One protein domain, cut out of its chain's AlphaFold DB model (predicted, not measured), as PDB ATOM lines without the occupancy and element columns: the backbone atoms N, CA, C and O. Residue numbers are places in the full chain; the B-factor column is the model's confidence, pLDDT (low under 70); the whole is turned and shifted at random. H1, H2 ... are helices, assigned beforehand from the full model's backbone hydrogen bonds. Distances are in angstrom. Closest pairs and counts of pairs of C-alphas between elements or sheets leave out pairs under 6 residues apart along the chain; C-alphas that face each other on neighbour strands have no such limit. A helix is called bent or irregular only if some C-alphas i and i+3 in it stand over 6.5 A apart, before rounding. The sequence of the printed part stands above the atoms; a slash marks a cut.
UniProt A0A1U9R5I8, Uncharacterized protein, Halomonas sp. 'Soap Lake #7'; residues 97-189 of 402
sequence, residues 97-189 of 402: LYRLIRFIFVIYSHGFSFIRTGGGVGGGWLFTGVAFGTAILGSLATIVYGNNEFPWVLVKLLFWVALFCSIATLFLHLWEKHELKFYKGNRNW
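This is residues 97 to 189 of the 402 residues of an uncharacterized protein of Halomonas sp. 'Soap Lake #7' (UniProt A0A1U9R5I8). H2 and H3 make a long helical hairpin, side by side along part of H3, and H1 slants in to pack its end on H3. Residues 97 to 104 and 177 to 189 stick out. The 93 printed residues hold H1, H2, H3 in that order and no named strand, all helix, only just loose, close to extended: radius of gyration of the C-alphas 18.1 A, spans 67 by 30 by 14 A.

Find C-alpha 97 at (-9.859, -31.694, 21.349); H1 runs to residue 112. H2 is residues 124 to 144, 30.3 A. H3, residues 152 to 185, 45.8 A, ends at (-19.460, -45.809, 18.112); it is irregular, C-alphas 177 to 180 spanning 7.9 A.

H1 touches H3 with residues 108 to 112 alone, closest C-alphas Ser 109 and Ala 168, 4.3 A. The hairpin H2 and H3 touches at Ala 135 and Leu 154, closest C-alphas, 5.2 A. Every O i to N i+4 pair is within hydrogen-bond range in H1 and H2, 28 of 30 in H3.

The printed part has no cut; link H1 to H2 is long. No printed residue is under 70 in pLDDT.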
ATOM      1  N   LEU A  97     -10.522 -31.422  20.070       90.38
ATOM      2  CA  LEU A  97      -9.859 -31.694  21.349       90.38
ATOM      3  C   LEU A  97      -9.878 -33.189  21.688       90.38
ATOM      4  O   LEU A  97      -8.862 -33.743  22.094       90.38
ATOM      5  N   TYR A  98     -11.010 -33.859  21.474       87.88
ATOM      6  CA  TYR A  98     -11.120 -35.292  21.719       87.88
ATOM      7  C   TYR A  98     -10.246 -36.097  20.752       87.88
ATOM      8  O   TYR A  98      -9.561 -37.025  21.176       87.88
ATOM      9  N   ARG A  99     -10.199 -35.712  19.467       88.06
ATOM     10  CA  ARG A  99      -9.296 -36.333  18.481       88.06
ATOM     11  C   ARG A  99      -7.827 -36.201  18.909       88.06
ATOM     12  O   ARG A  99      -7.088 -37.180  18.821       88.06
ATOM     13  N   LEU A 100      -7.429 -35.036  19.431       91.31
ATOM     14  CA  LEU A 100      -6.084 -34.795  19.963       91.31
ATOM     15  C   LEU A 100      -5.802 -35.640  21.213       91.31
ATOM     16  O   LEU A 100      -4.766 -36.296  21.284       91.31
ATOM     17  N   ILE A 101      -6.726 -35.672  22.178       91.31
ATOM     18  CA  ILE A 101      -6.588 -36.485  23.396       91.31
ATOM     19  C   ILE A 101      -6.492 -37.969  23.040       91.31
ATOM     20  O   ILE A 101      -5.627 -38.657  23.572       91.31
ATOM     21  N   ARG A 102      -7.313 -38.462  22.103       88.06
ATOM     22  CA  ARG A 102      -7.230 -39.836  21.590       88.06
ATOM     23  C   ARG A 102      -5.859 -40.116  20.980       88.06
ATOM     24  O   ARG A 102      -5.282 -41.161  21.249       88.06
ATOM     25  N   PHE A 103      -5.329 -39.194  20.179       90.06
ATOM     26  CA  PHE A 103      -4.005 -39.341  19.579       90.06
ATOM     27  C   PHE A 103      -2.899 -39.429  20.643       90.06
ATOM     28  O   PHE A 103      -2.077 -40.341  20.600       90.06
ATOM     29  N   ILE A 104      -2.932 -38.552  21.652       93.06
ATOM     30  CA  ILE A 104      -2.004 -38.592  22.793       93.06
ATOM     31  C   ILE A 104      -2.169 -39.895  23.584       93.06
ATOM     32  O   ILE A 104      -1.177 -40.520  23.949       93.06
ATOM     33  N   PHE A 105      -3.408 -40.333  23.815       92.19
ATOM     34  CA  PHE A 105      -3.709 -41.588  24.497       92.19
ATOM     35  C   PHE A 105      -3.120 -42.790  23.755       92.19
ATOM     36  O   PHE A 105      -2.527 -43.650  24.395       92.19
ATOM     37  N   VAL A 106      -3.244 -42.844  22.424       90.50
ATOM     38  CA  VAL A 106      -2.662 -43.915  21.599       90.50
ATOM     39  C   VAL A 106      -1.137 -43.884  21.663       90.50
ATOM     40  O   VAL A 106      -0.531 -44.929  21.880       90.50
ATOM     41  N   ILE A 107      -0.508 -42.708  21.555       92.50
ATOM     42  CA  ILE A 107       0.950 -42.572  21.720       92.50
ATOM     43  C   ILE A 107       1.383 -43.088  23.092       92.50
ATOM     44  O   ILE A 107       2.352 -43.838  23.194       92.50
ATOM     45  N   TYR A 108       0.657 -42.708  24.140       94.44
ATOM     46  CA  TYR A 108       0.963 -43.129  25.497       94.44
ATOM     47  C   TYR A 108       0.812 -44.647  25.673       94.44
ATOM     48  O   TYR A 108       1.772 -45.323  26.042       94.44
ATOM     49  N   SER A 109      -0.367 -45.195  25.371       93.12
ATOM     50  CA  SER A 109      -0.672 -46.611  25.583       93.12
ATOM     51  C   SER A 109       0.175 -47.530  24.704       93.12
ATOM     52  O   SER A 109       0.690 -48.524  25.199       93.12
ATOM     53  N   HIS A 110       0.397 -47.196  23.430       91.81
ATOM     54  CA  HIS A 110       1.143 -48.059  22.507       91.81
ATOM     55  C   HIS A 110       2.660 -47.846  22.590       91.81
ATOM     56  O   HIS A 110       3.425 -48.789  22.393       91.81
ATOM     57  N   GLY A 111       3.114 -46.622  22.879       91.88
ATOM     58  CA  GLY A 111       4.537 -46.281  22.935       91.88
ATOM     59  C   GLY A 111       5.226 -46.695  24.237       91.88
ATOM     60  O   GLY A 111       6.383 -47.109  24.204       91.88
ATOM     61  N   PHE A 112       4.526 -46.614  25.374       95.06
ATOM     62  CA  PHE A 112       5.113 -46.847  26.704       95.06
ATOM     63  C   PHE A 112       4.666 -48.154  27.367       95.06
ATOM     64  O   PHE A 112       5.146 -48.488  28.447       95.06
ATOM     65  N   SER A 113       3.769 -48.916  26.740       95.25
ATOM     66  CA  SER A 113       3.383 -50.242  27.228       95.25
ATOM     67  C   SER A 113       4.557 -51.229  27.189       95.25
ATOM     68  O   SER A 113       5.435 -51.148  26.327       95.25
ATOM     69  N   PHE A 114       4.565 -52.192  28.113       94.44
ATOM     70  CA  PHE A 114       5.512 -53.312  28.133       94.44
ATOM     71  C   PHE A 114       5.215 -54.379  27.078       94.44
ATOM     72  O   PHE A 114       6.097 -55.178  26.757       94.44
ATOM     73  N   ILE A 115       3.999 -54.382  26.532       91.75
ATOM     74  CA  ILE A 115       3.563 -55.259  25.440       91.75
ATOM     75  C   ILE A 115       3.240 -54.432  24.193       91.75
ATOM     76  O   ILE A 115       2.870 -53.259  24.302       91.75
ATOM     77  N   ARG A 116       3.376 -55.034  23.011       87.19
ATOM     78  CA  ARG A 116       2.956 -54.443  21.731       87.19
ATOM     79  C   ARG A 116       1.619 -55.037  21.279       87.19
ATOM     80  O   ARG A 116       1.324 -56.187  21.600       87.19
ATOM     81  N   THR A 117       0.864 -54.270  20.490       77.81
ATOM     82  CA  THR A 117      -0.300 -54.789  19.765       77.81
ATOM     83  C   THR A 117       0.060 -56.013  18.928       77.81
ATOM     84  O   THR A 117       1.049 -55.994  18.191       77.81
ATOM     85  N   GLY A 118      -0.728 -57.082  19.056       70.56
ATOM     86  CA  GLY A 118      -0.473 -58.356  18.369       70.56
ATOM     87  C   GLY A 118       0.611 -59.237  19.010       70.56
ATOM     88  O   GLY A 118       0.998 -60.244  18.424       70.56
ATOM     89  N   GLY A 119       1.083 -58.890  20.212       72.19
ATOM     90  CA  GLY A 119       2.082 -59.656  20.961       72.19
ATOM     91  C   GLY A 119       3.521 -59.171  20.752       72.19
ATOM     92  O   GLY A 119       3.876 -58.581  19.734       72.19
ATOM     93  N   GLY A 120       4.371 -59.401  21.760       84.44
ATOM     94  CA  GLY A 120       5.793 -59.037  21.747       84.44
ATOM     95  C   GLY A 120       6.188 -57.963  22.765       84.44
ATOM     96  O   GLY A 120       5.400 -57.557  23.620       84.44
ATOM     97  N   VAL A 121       7.446 -57.523  22.680       88.25
ATOM     98  CA  VAL A 121       8.080 -56.581  23.617       88.25
ATOM     99  C   VAL A 121       7.705 -55.140  23.252       88.25
ATOM    100  O   VAL A 121       7.964 -54.686  22.138       88.25
ATOM    101  N   GLY A 122       7.086 -54.421  24.188       91.38
ATOM    102  CA  GLY A 122       6.697 -53.018  24.029       91.38
ATOM    103  C   GLY A 122       7.786 -52.019  24.444       91.38
ATOM    104  O   GLY A 122       8.793 -52.377  25.062       91.38
ATOM    105  N   GLY A 123       7.576 -50.740  24.118       91.25
ATOM    106  CA  GLY A 123       8.542 -49.668  24.379       91.25
ATOM    107  C   GLY A 123       8.809 -49.395  25.863       91.25
ATOM    108  O   GLY A 123       9.871 -48.874  26.198       91.25
ATOM    109  N   GLY A 124       7.926 -49.820  26.773       93.44
ATOM    110  CA  GLY A 124       8.112 -49.684  28.223       93.44
ATOM    111  C   GLY A 124       9.419 -50.298  28.739       93.44
ATOM    112  O   GLY A 124      10.030 -49.769  29.672       93.44
ATOM    113  N   TRP A 125       9.922 -51.353  28.087       93.56
ATOM    114  CA  TRP A 125      11.216 -51.962  28.419       93.56
ATOM    115  C   TRP A 125      12.404 -51.048  28.117       93.56
ATOM    116  O   TRP A 125      13.338 -50.984  28.915       93.56
ATOM    117  N   LEU A 126      12.350 -50.296  27.013       93.69
ATOM    118  CA  LEU A 126      13.367 -49.301  26.668       93.69
ATOM    119  C   LEU A 126      13.430 -48.215  27.747       93.69
ATOM    120  O   LEU A 126      14.501 -47.933  28.278       93.69
ATOM    121  N   PHE A 127      12.281 -47.637  28.110       93.00
ATOM    122  CA  PHE A 127      12.215 -46.563  29.105       93.00
ATOM    123  C   PHE A 127      12.633 -47.036  30.497       93.00
ATOM    124  O   PHE A 127      13.353 -46.325  31.198       93.00
ATOM    125  N   THR A 128      12.254 -48.258  30.872       93.38
ATOM    126  CA  THR A 128      12.698 -48.878  32.126       93.38
ATOM    127  C   THR A 128      14.211 -49.115  32.119       93.38
ATOM    128  O   THR A 128      14.880 -48.808  33.104       93.38
ATOM    129  N   GLY A 129      14.777 -49.582  31.000       93.00
ATOM    130  CA  GLY A 129      16.221 -49.761  30.833       93.00
ATOM    131  C   GLY A 129      17.001 -48.446  30.917       93.00
ATOM    132  O   GLY A 129      18.013 -48.377  31.615       93.00
ATOM    133  N   VAL A 130      16.503 -47.379  30.282       94.44
ATOM    134  CA  VAL A 130      17.085 -46.031  30.386       94.44
ATOM    135  C   VAL A 130      17.034 -45.535  31.830       94.44
ATOM    136  O   VAL A 130      18.058 -45.101  32.352       94.44
ATOM    137  N   ALA A 131      15.890 -45.661  32.508       93.88
ATOM    138  CA  ALA A 131      15.750 -45.254  33.905       93.88
ATOM    139  C   ALA A 131      16.706 -46.025  34.829       93.88
ATOM    140  O   ALA A 131      17.307 -45.433  35.727       93.88
ATOM    141  N   PHE A 132      16.902 -47.323  34.578       93.62
ATOM    142  CA  PHE A 132      17.863 -48.153  35.302       93.62
ATOM    143  C   PHE A 132      19.309 -47.712  35.060       93.62
ATOM    144  O   PHE A 132      20.062 -47.533  36.017       93.62
ATOM    145  N   GLY A 133      19.683 -47.435  33.808       92.81
ATOM    146  CA  GLY A 133      20.994 -46.877  33.467       92.81
ATOM    147  C   GLY A 133      21.250 -45.524  34.138       92.81
ATOM    148  O   GLY A 133      22.307 -45.320  34.735       92.81
ATOM    149  N   THR A 134      20.266 -44.619  34.125       92.06
ATOM    150  CA  THR A 134      20.343 -43.326  34.821       92.06
ATOM    151  C   THR A 134      20.468 -43.501  36.335       92.06
ATOM    152  O   THR A 134      21.273 -42.813  36.958       92.06
ATOM    153  N   ALA A 135      19.724 -44.436  36.933       90.44
ATOM    154  CA  ALA A 135      19.814 -44.729  38.361       90.44
ATOM    155  C   ALA A 135      21.190 -45.294  38.754       90.44
ATOM    156  O   ALA A 135      21.739 -44.890  39.778       90.44
ATOM    157  N   ILE A 136      21.786 -46.166  37.934       90.19
ATOM    158  CA  ILE A 136      23.144 -46.681  38.165       90.19
ATOM    159  C   ILE A 136      24.170 -45.549  38.080       90.19
ATOM    160  O   ILE A 136      24.945 -45.359  39.015       90.19
ATOM    161  N   LEU A 137      24.159 -44.772  36.992       90.06
ATOM    162  CA  LEU A 137      25.108 -43.671  36.790       90.06
ATOM    163  C   LEU A 137      24.984 -42.604  37.885       90.06
ATOM    164  O   LEU A 137      25.994 -42.151  38.421       90.06
ATOM    165  N   GLY A 138      23.754 -42.249  38.262       88.50
ATOM    166  CA  GLY A 138      23.487 -41.321  39.358       88.50
ATOM    167  C   GLY A 138      23.990 -41.846  40.703       88.50
ATOM    168  O   GLY A 138      24.618 -41.101  41.451       88.50
ATOM    169  N   SER A 139      23.789 -43.136  40.989       85.50
ATOM    170  CA  SER A 139      24.275 -43.759  42.228       85.50
ATOM    171  C   SER A 139      25.807 -43.783  42.283       85.50
ATOM    172  O   SER A 139      26.397 -43.416  43.299       85.50
ATOM    173  N   LEU A 140      26.472 -44.125  41.174       87.12
ATOM    174  CA  LEU A 140      27.935 -44.061  41.067       87.12
ATOM    175  C   LEU A 140      28.454 -42.637  41.304       87.12
ATOM    176  O   LEU A 140      29.410 -42.455  42.054       87.12
ATOM    177  N   ALA A 141      27.794 -41.624  40.738       86.75
ATOM    178  CA  ALA A 141      28.153 -40.228  40.974       86.75
ATOM    179  C   ALA A 141      28.025 -39.847  42.459       86.75
ATOM    180  O   ALA A 141      28.929 -39.218  43.002       86.75
ATOM    181  N   THR A 142      26.957 -40.266  43.151       84.88
ATOM    182  CA  THR A 142      26.806 -39.961  44.589       84.88
ATOM    183  C   THR A 142      27.922 -40.546  45.450       84.88
ATOM    184  O   THR A 142      28.368 -39.881  46.384       84.88
ATOM    185  N   ILE A 143      28.421 -41.736  45.093       84.69
ATOM    186  CA  ILE A 143      29.561 -42.374  45.762       84.69
ATOM    187  C   ILE A 143      30.846 -41.576  45.500       84.69
ATOM    188  O   ILE A 143      31.591 -41.293  46.433       84.69
ATOM    189  N   VAL A 144      31.096 -41.182  44.246       86.75
ATOM    190  CA  VAL A 144      32.312 -40.448  43.849       86.75
ATOM    191  C   VAL A 144      32.386 -39.057  44.487       86.75
ATOM    192  O   VAL A 144      33.458 -38.637  44.912       86.75
ATOM    193  N   TYR A 145      31.260 -38.345  44.577       85.38
ATOM    194  CA  TYR A 145      31.206 -36.982  45.119       85.38
ATOM    195  C   TYR A 145      30.991 -36.915  46.642       85.38
ATOM    196  O   TYR A 145      30.886 -35.818  47.185       85.38
ATOM    197  N   GLY A 146      30.953 -38.055  47.343       80.75
ATOM    198  CA  GLY A 146      30.923 -38.093  48.810       80.75
ATOM    199  C   GLY A 146      29.615 -37.605  49.443       80.75
ATOM    200  O   GLY A 146      29.635 -37.065  50.548       80.75
ATOM    201  N   ASN A 147      28.478 -37.778  48.761       77.62
ATOM    202  CA  ASN A 147      27.171 -37.479  49.350       77.62
ATOM    203  C   ASN A 147      26.760 -38.593  50.325       77.62
ATOM    204  O   ASN A 147      26.664 -39.756  49.941       77.62
ATOM    205  N   ASN A 148      26.465 -38.225  51.574       72.50
ATOM    206  CA  ASN A 148      26.094 -39.176  52.633       72.50
ATOM    207  C   ASN A 148      24.599 -39.552  52.643       72.50
ATOM    208  O   ASN A 148      24.195 -40.434  53.398       72.50
ATOM    209  N   GLU A 149      23.768 -38.894  51.831       77.19
ATOM    210  CA  GLU A 149      22.343 -39.213  51.720       77.19
ATOM    211  C   GLU A 149      22.083 -40.245  50.619       77.19
ATOM    212  O   GLU A 149      22.557 -40.114  49.489       77.19
ATOM    213  N   PHE A 150      21.274 -41.261  50.933       75.94
ATOM    214  CA  PHE A 150      20.822 -42.230  49.939       75.94
ATOM    215  C   PHE A 150      19.966 -41.527  48.865       75.94
ATOM    216  O   PHE A 150      19.024 -40.809  49.219       75.94
ATOM    217  N   PRO A 151      20.227 -41.736  47.559       80.56
ATOM    218  CA  PRO A 151      19.575 -40.985  46.491       80.56
ATOM    219  C   PRO A 151      18.150 -41.488  46.217       80.56
ATOM    220  O   PRO A 151      17.849 -42.063  45.170       80.56
ATOM    221  N   TRP A 152      17.226 -41.212  47.139       84.25
ATOM    222  CA  TRP A 152      15.807 -41.580  47.049       84.25
ATOM    223  C   TRP A 152      15.127 -41.112  45.762       84.25
ATOM    224  O   TRP A 152      14.159 -41.727  45.316       84.25
ATOM    225  N   VAL A 153      15.629 -40.042  45.145       86.69
ATOM    226  CA  VAL A 153      15.153 -39.540  43.850       86.69
ATOM    227  C   VAL A 153      15.304 -40.595  42.745       86.69
ATOM    228  O   VAL A 153      14.407 -40.726  41.919       86.69
ATOM    229  N   LEU A 154      16.371 -41.402  42.761       87.25
ATOM    230  CA  LEU A 154      16.619 -42.441  41.752       87.25
ATOM    231  C   LEU A 154      15.685 -43.645  41.931       87.25
ATOM    232  O   LEU A 154      15.155 -44.170  40.955       87.25
ATOM    233  N   VAL A 155      15.403 -44.036  43.177       87.06
ATOM    234  CA  VAL A 155      14.402 -45.079  43.470       87.06
ATOM    235  C   VAL A 155      13.001 -44.609  43.078       87.06
ATOM    236  O   VAL A 155      12.249 -45.356  42.454       87.06
ATOM    237  N   LYS A 156      12.661 -43.349  43.378       91.62
ATOM    238  CA  LYS A 156      11.399 -42.738  42.941       91.62
ATOM    239  C   LYS A 156      11.295 -42.703  41.416       91.62
ATOM    240  O   LYS A 156      10.233 -43.019  40.899       91.62
ATOM    241  N   LEU A 157      12.373 -42.371  40.702       91.50
ATOM    242  CA  LEU A 157      12.409 -42.389  39.236       91.50
ATOM    243  C   LEU A 157      12.048 -43.776  38.685       91.50
ATOM    244  O   LEU A 157      11.159 -43.876  37.847       91.50
ATOM    245  N   LEU A 158      12.687 -44.837  39.191       92.50
ATOM    246  CA  LEU A 158      12.395 -46.212  38.768       92.50
ATOM    247  C   LEU A 158      10.942 -46.599  39.044       92.50
ATOM    248  O   LEU A 158      10.273 -47.138  38.164       92.50
ATOM    249  N   PHE A 159      10.442 -46.282  40.241       93.44
ATOM    250  CA  PHE A 159       9.059 -46.557  40.613       93.44
ATOM    251  C   PHE A 159       8.062 -45.831  39.699       93.44
ATOM    252  O   PHE A 159       7.135 -46.456  39.191       93.44
ATOM    253  N   TRP A 160       8.262 -44.535  39.445       94.75
ATOM    254  CA  TRP A 160       7.365 -43.748  38.597       94.75
ATOM    255  C   TRP A 160       7.403 -44.188  37.134       94.75
ATOM    256  O   TRP A 160       6.348 -44.256  36.509       94.75
ATOM    257  N   VAL A 161       8.577 -44.530  36.594       94.81
ATOM    258  CA  VAL A 161       8.700 -45.051  35.222       94.81
ATOM    259  C   VAL A 161       8.019 -46.411  35.096       94.81
ATOM    260  O   VAL A 161       7.260 -46.618  34.148       94.81
ATOM    261  N   ALA A 162       8.224 -47.312  36.061       93.62
ATOM    262  CA  ALA A 162       7.554 -48.608  36.075       93.62
ATOM    263  C   ALA A 162       6.030 -48.440  36.162       93.62
ATOM    264  O   ALA A 162       5.312 -48.999  35.339       93.62
ATOM    265  N   LEU A 163       5.541 -47.606  37.086       96.06
ATOM    266  CA  LEU A 163       4.113 -47.326  37.241       96.06
ATOM    267  C   LEU A 163       3.505 -46.722  35.967       96.06
ATOM    268  O   LEU A 163       2.440 -47.160  35.533       96.06
ATOM    269  N   PHE A 164       4.184 -45.759  35.340       96.06
ATOM    270  CA  PHE A 164       3.754 -45.138  34.085       96.06
ATOM    271  C   PHE A 164       3.637 -46.171  32.955       96.06
ATOM    272  O   PHE A 164       2.593 -46.278  32.313       96.06
ATOM    273  N   CYS A 165       4.656 -47.012  32.763       96.12
ATOM    274  CA  CYS A 165       4.625 -48.062  31.742       96.12
ATOM    275  C   CYS A 165       3.574 -49.148  32.052       96.12
ATOM    276  O   CYS A 165       2.908 -49.657  31.146       96.12
ATOM    277  N   SER A 166       3.356 -49.486  33.328       94.81
ATOM    278  CA  SER A 166       2.306 -50.425  33.747       94.81
ATOM    279  C   SER A 166       0.901 -49.881  33.475       94.81
ATOM    280  O   SER A 166       0.056 -50.615  32.967       94.81
ATOM    281  N   ILE A 167       0.650 -48.594  33.742       96.25
ATOM    282  CA  ILE A 167      -0.626 -47.944  33.411       96.25
ATOM    283  C   ILE A 167      -0.825 -47.903  31.890       96.25
ATOM    284  O   ILE A 167      -1.914 -48.221  31.414       96.25
ATOM    285  N   ALA A 168       0.217 -47.575  31.118       95.19
ATOM    286  CA  ALA A 168       0.166 -47.628  29.656       95.19
ATOM    287  C   ALA A 168      -0.203 -49.032  29.145       95.19
ATOM    288  O   ALA A 168      -1.041 -49.166  28.258       95.19
ATOM    289  N   THR A 169       0.361 -50.074  29.764       94.75
ATOM    290  CA  THR A 169       0.073 -51.484  29.450       94.75
ATOM    291  C   THR A 169      -1.384 -51.846  29.740       94.75
ATOM    292  O   THR A 169      -2.046 -52.464  28.908       94.75
ATOM    293  N   LEU A 170      -1.921 -51.418  30.890       94.00
ATOM    294  CA  LEU A 170      -3.333 -51.615  31.223       94.00
ATOM    295  C   LEU A 170      -4.248 -50.924  30.202       94.00
ATOM    296  O   LEU A 170      -5.220 -51.516  29.739       94.00
ATOM    297  N   PHE A 171      -3.931 -49.683  29.831       93.12
ATOM    298  CA  PHE A 171      -4.697 -48.945  28.832       93.12
ATOM    299  C   PHE A 171      -4.625 -49.569  27.444       93.12
ATOM    300  O   PHE A 171      -5.646 -49.589  26.763       93.12
ATOM    301  N   LEU A 172      -3.475 -50.113  27.044       91.12
ATOM    302  CA  LEU A 172      -3.357 -50.851  25.792       91.12
ATOM    303  C   LEU A 172      -4.249 -52.096  25.797       91.12
ATOM    304  O   LEU A 172      -4.993 -52.322  24.849       91.12
ATOM    305  N   HIS A 173      -4.248 -52.857  26.890       89.19
ATOM    306  CA  HIS A 173      -5.087 -54.047  27.008       89.19
ATOM    307  C   HIS A 173      -6.590 -53.717  26.965       89.19
ATOM    308  O   HIS A 173      -7.370 -54.373  26.272       89.19
ATOM    309  N   LEU A 174      -7.013 -52.666  27.680       88.69
ATOM    310  CA  LEU A 174      -8.395 -52.180  27.624       88.69
ATOM    311  C   LEU A 174      -8.765 -51.675  26.227       88.69
ATOM    312  O   LEU A 174      -9.901 -51.864  25.787       88.69
ATOM    313  N   TRP A 175      -7.813 -51.049  25.538       85.81
ATOM    314  CA  TRP A 175      -7.986 -50.587  24.172       85.81
ATOM    315  C   TRP A 175      -8.208 -51.753  23.213       85.81
ATOM    316  O   TRP A 175      -9.239 -51.773  22.558       85.81
ATOM    317  N   GLU A 176      -7.333 -52.759  23.186       84.06
ATOM    318  CA  GLU A 176      -7.489 -53.936  22.313       84.06
ATOM    319  C   GLU A 176      -8.843 -54.634  22.508       84.06
ATOM    320  O   GLU A 176      -9.466 -55.092  21.550       84.06
ATOM    321  N   LYS A 177      -9.340 -54.665  23.750       83.00
ATOM    322  CA  LYS A 177     -10.638 -55.265  24.073       83.00
ATOM    323  C   LYS A 177     -11.834 -54.451  23.573       83.00
ATOM    324  O   LYS A 177     -12.869 -55.028  23.250       83.00
ATOM    325  N   HIS A 178     -11.736 -53.121  23.561       81.62
ATOM    326  CA  HIS A 178     -12.876 -52.228  23.321       81.62
ATOM    327  C   HIS A 178     -12.737 -51.331  22.084       81.62
ATOM    328  O   HIS A 178     -13.650 -50.549  21.803       81.62
ATOM    329  N   GLU A 179     -11.652 -51.463  21.317       79.12
ATOM    330  CA  GLU A 179     -11.338 -50.619  20.161       79.12
ATOM    331  C   GLU A 179     -12.471 -50.613  19.137       79.12
ATOM    332  O   GLU A 179     -12.841 -49.549  18.648       79.12
ATOM    333  N   LEU A 180     -13.089 -51.767  18.866       76.31
ATOM    334  CA  LEU A 180     -14.141 -51.886  17.858       76.31
ATOM    335  C   LEU A 180     -15.383 -51.087  18.253       76.31
ATOM    336  O   LEU A 180     -15.900 -50.320  17.440       76.31
ATOM    337  N   LYS A 181     -15.823 -51.188  19.517       75.69
ATOM    338  CA  LYS A 181     -16.948 -50.382  20.025       75.69
ATOM    339  C   LYS A 181     -16.604 -48.903  20.019       75.69
ATOM    340  O   LYS A 181     -17.422 -48.077  19.638       75.69
ATOM    341  N   PHE A 182     -15.395 -48.576  20.455       73.62
ATOM    342  CA  PHE A 182     -14.940 -47.205  20.596       73.62
ATOM    343  C   PHE A 182     -14.816 -46.499  19.239       73.62
ATOM    344  O   PHE A 182     -15.326 -45.394  19.064       73.62
ATOM    345  N   TYR A 183     -14.178 -47.132  18.255       74.81
ATOM    346  CA  TYR A 183     -14.006 -46.558  16.925       74.81
ATOM    347  C   TYR A 183     -15.304 -46.524  16.138       74.81
ATOM    348  O   TYR A 183     -15.587 -45.507  15.510       74.81
ATOM    349  N   LYS A 184     -16.103 -47.595  16.166       75.75
ATOM    350  CA  LYS A 184     -17.361 -47.603  15.421       75.75
ATOM    351  C   LYS A 184     -18.447 -46.760  16.086       75.75
ATOM    352  O   LYS A 184     -19.201 -46.130  15.361       75.75
ATOM    353  N   GLY A 185     -18.488 -46.658  17.414       71.69
ATOM    354  CA  GLY A 185     -19.460 -45.809  18.112       71.69
ATOM    355  C   GLY A 185     -19.213 -44.304  17.943       71.69
ATOM    356  O   GLY A 185     -20.156 -43.524  17.959       71.69
ATOM    357  N   ASN A 186     -17.961 -43.880  17.728       73.62
ATOM    358  CA  ASN A 186     -17.625 -42.467  17.477       73.62
ATOM    359  C   ASN A 186     -17.856 -42.035  16.017       73.62
ATOM    360  O   ASN A 186     -17.661 -40.866  15.671       73.62
ATOM    361  N   ARG A 187     -18.218 -42.985  15.154       78.56
ATOM    362  CA  ARG A 187     -18.427 -42.784  13.726       78.56
ATOM    363  C   ARG A 187     -19.898 -42.480  13.446       78.56
ATOM    364  O   ARG A 187     -20.793 -43.117  13.988       78.56
ATOM    365  N   ASN A 188     -20.131 -41.506  12.578       73.56
ATOM    366  CA  ASN A 188     -21.427 -41.203  12.005       73.56
ATOM    367  C   ASN A 188     -21.638 -42.087  10.772       73.56
ATOM    368  O   ASN A 188     -21.046 -41.846   9.717       73.56
ATOM    369  N   TRP A 189     -22.461 -43.120  10.929       74.69
ATOM    370  CA  TRP A 189     -22.821 -44.083   9.885       74.69
ATOM    371  C   TRP A 189     -24.067 -43.628   9.121       74.69
ATOM    372  O   TRP A 189     -25.015 -44.396   8.965       74.69
TER     373      TRP A 189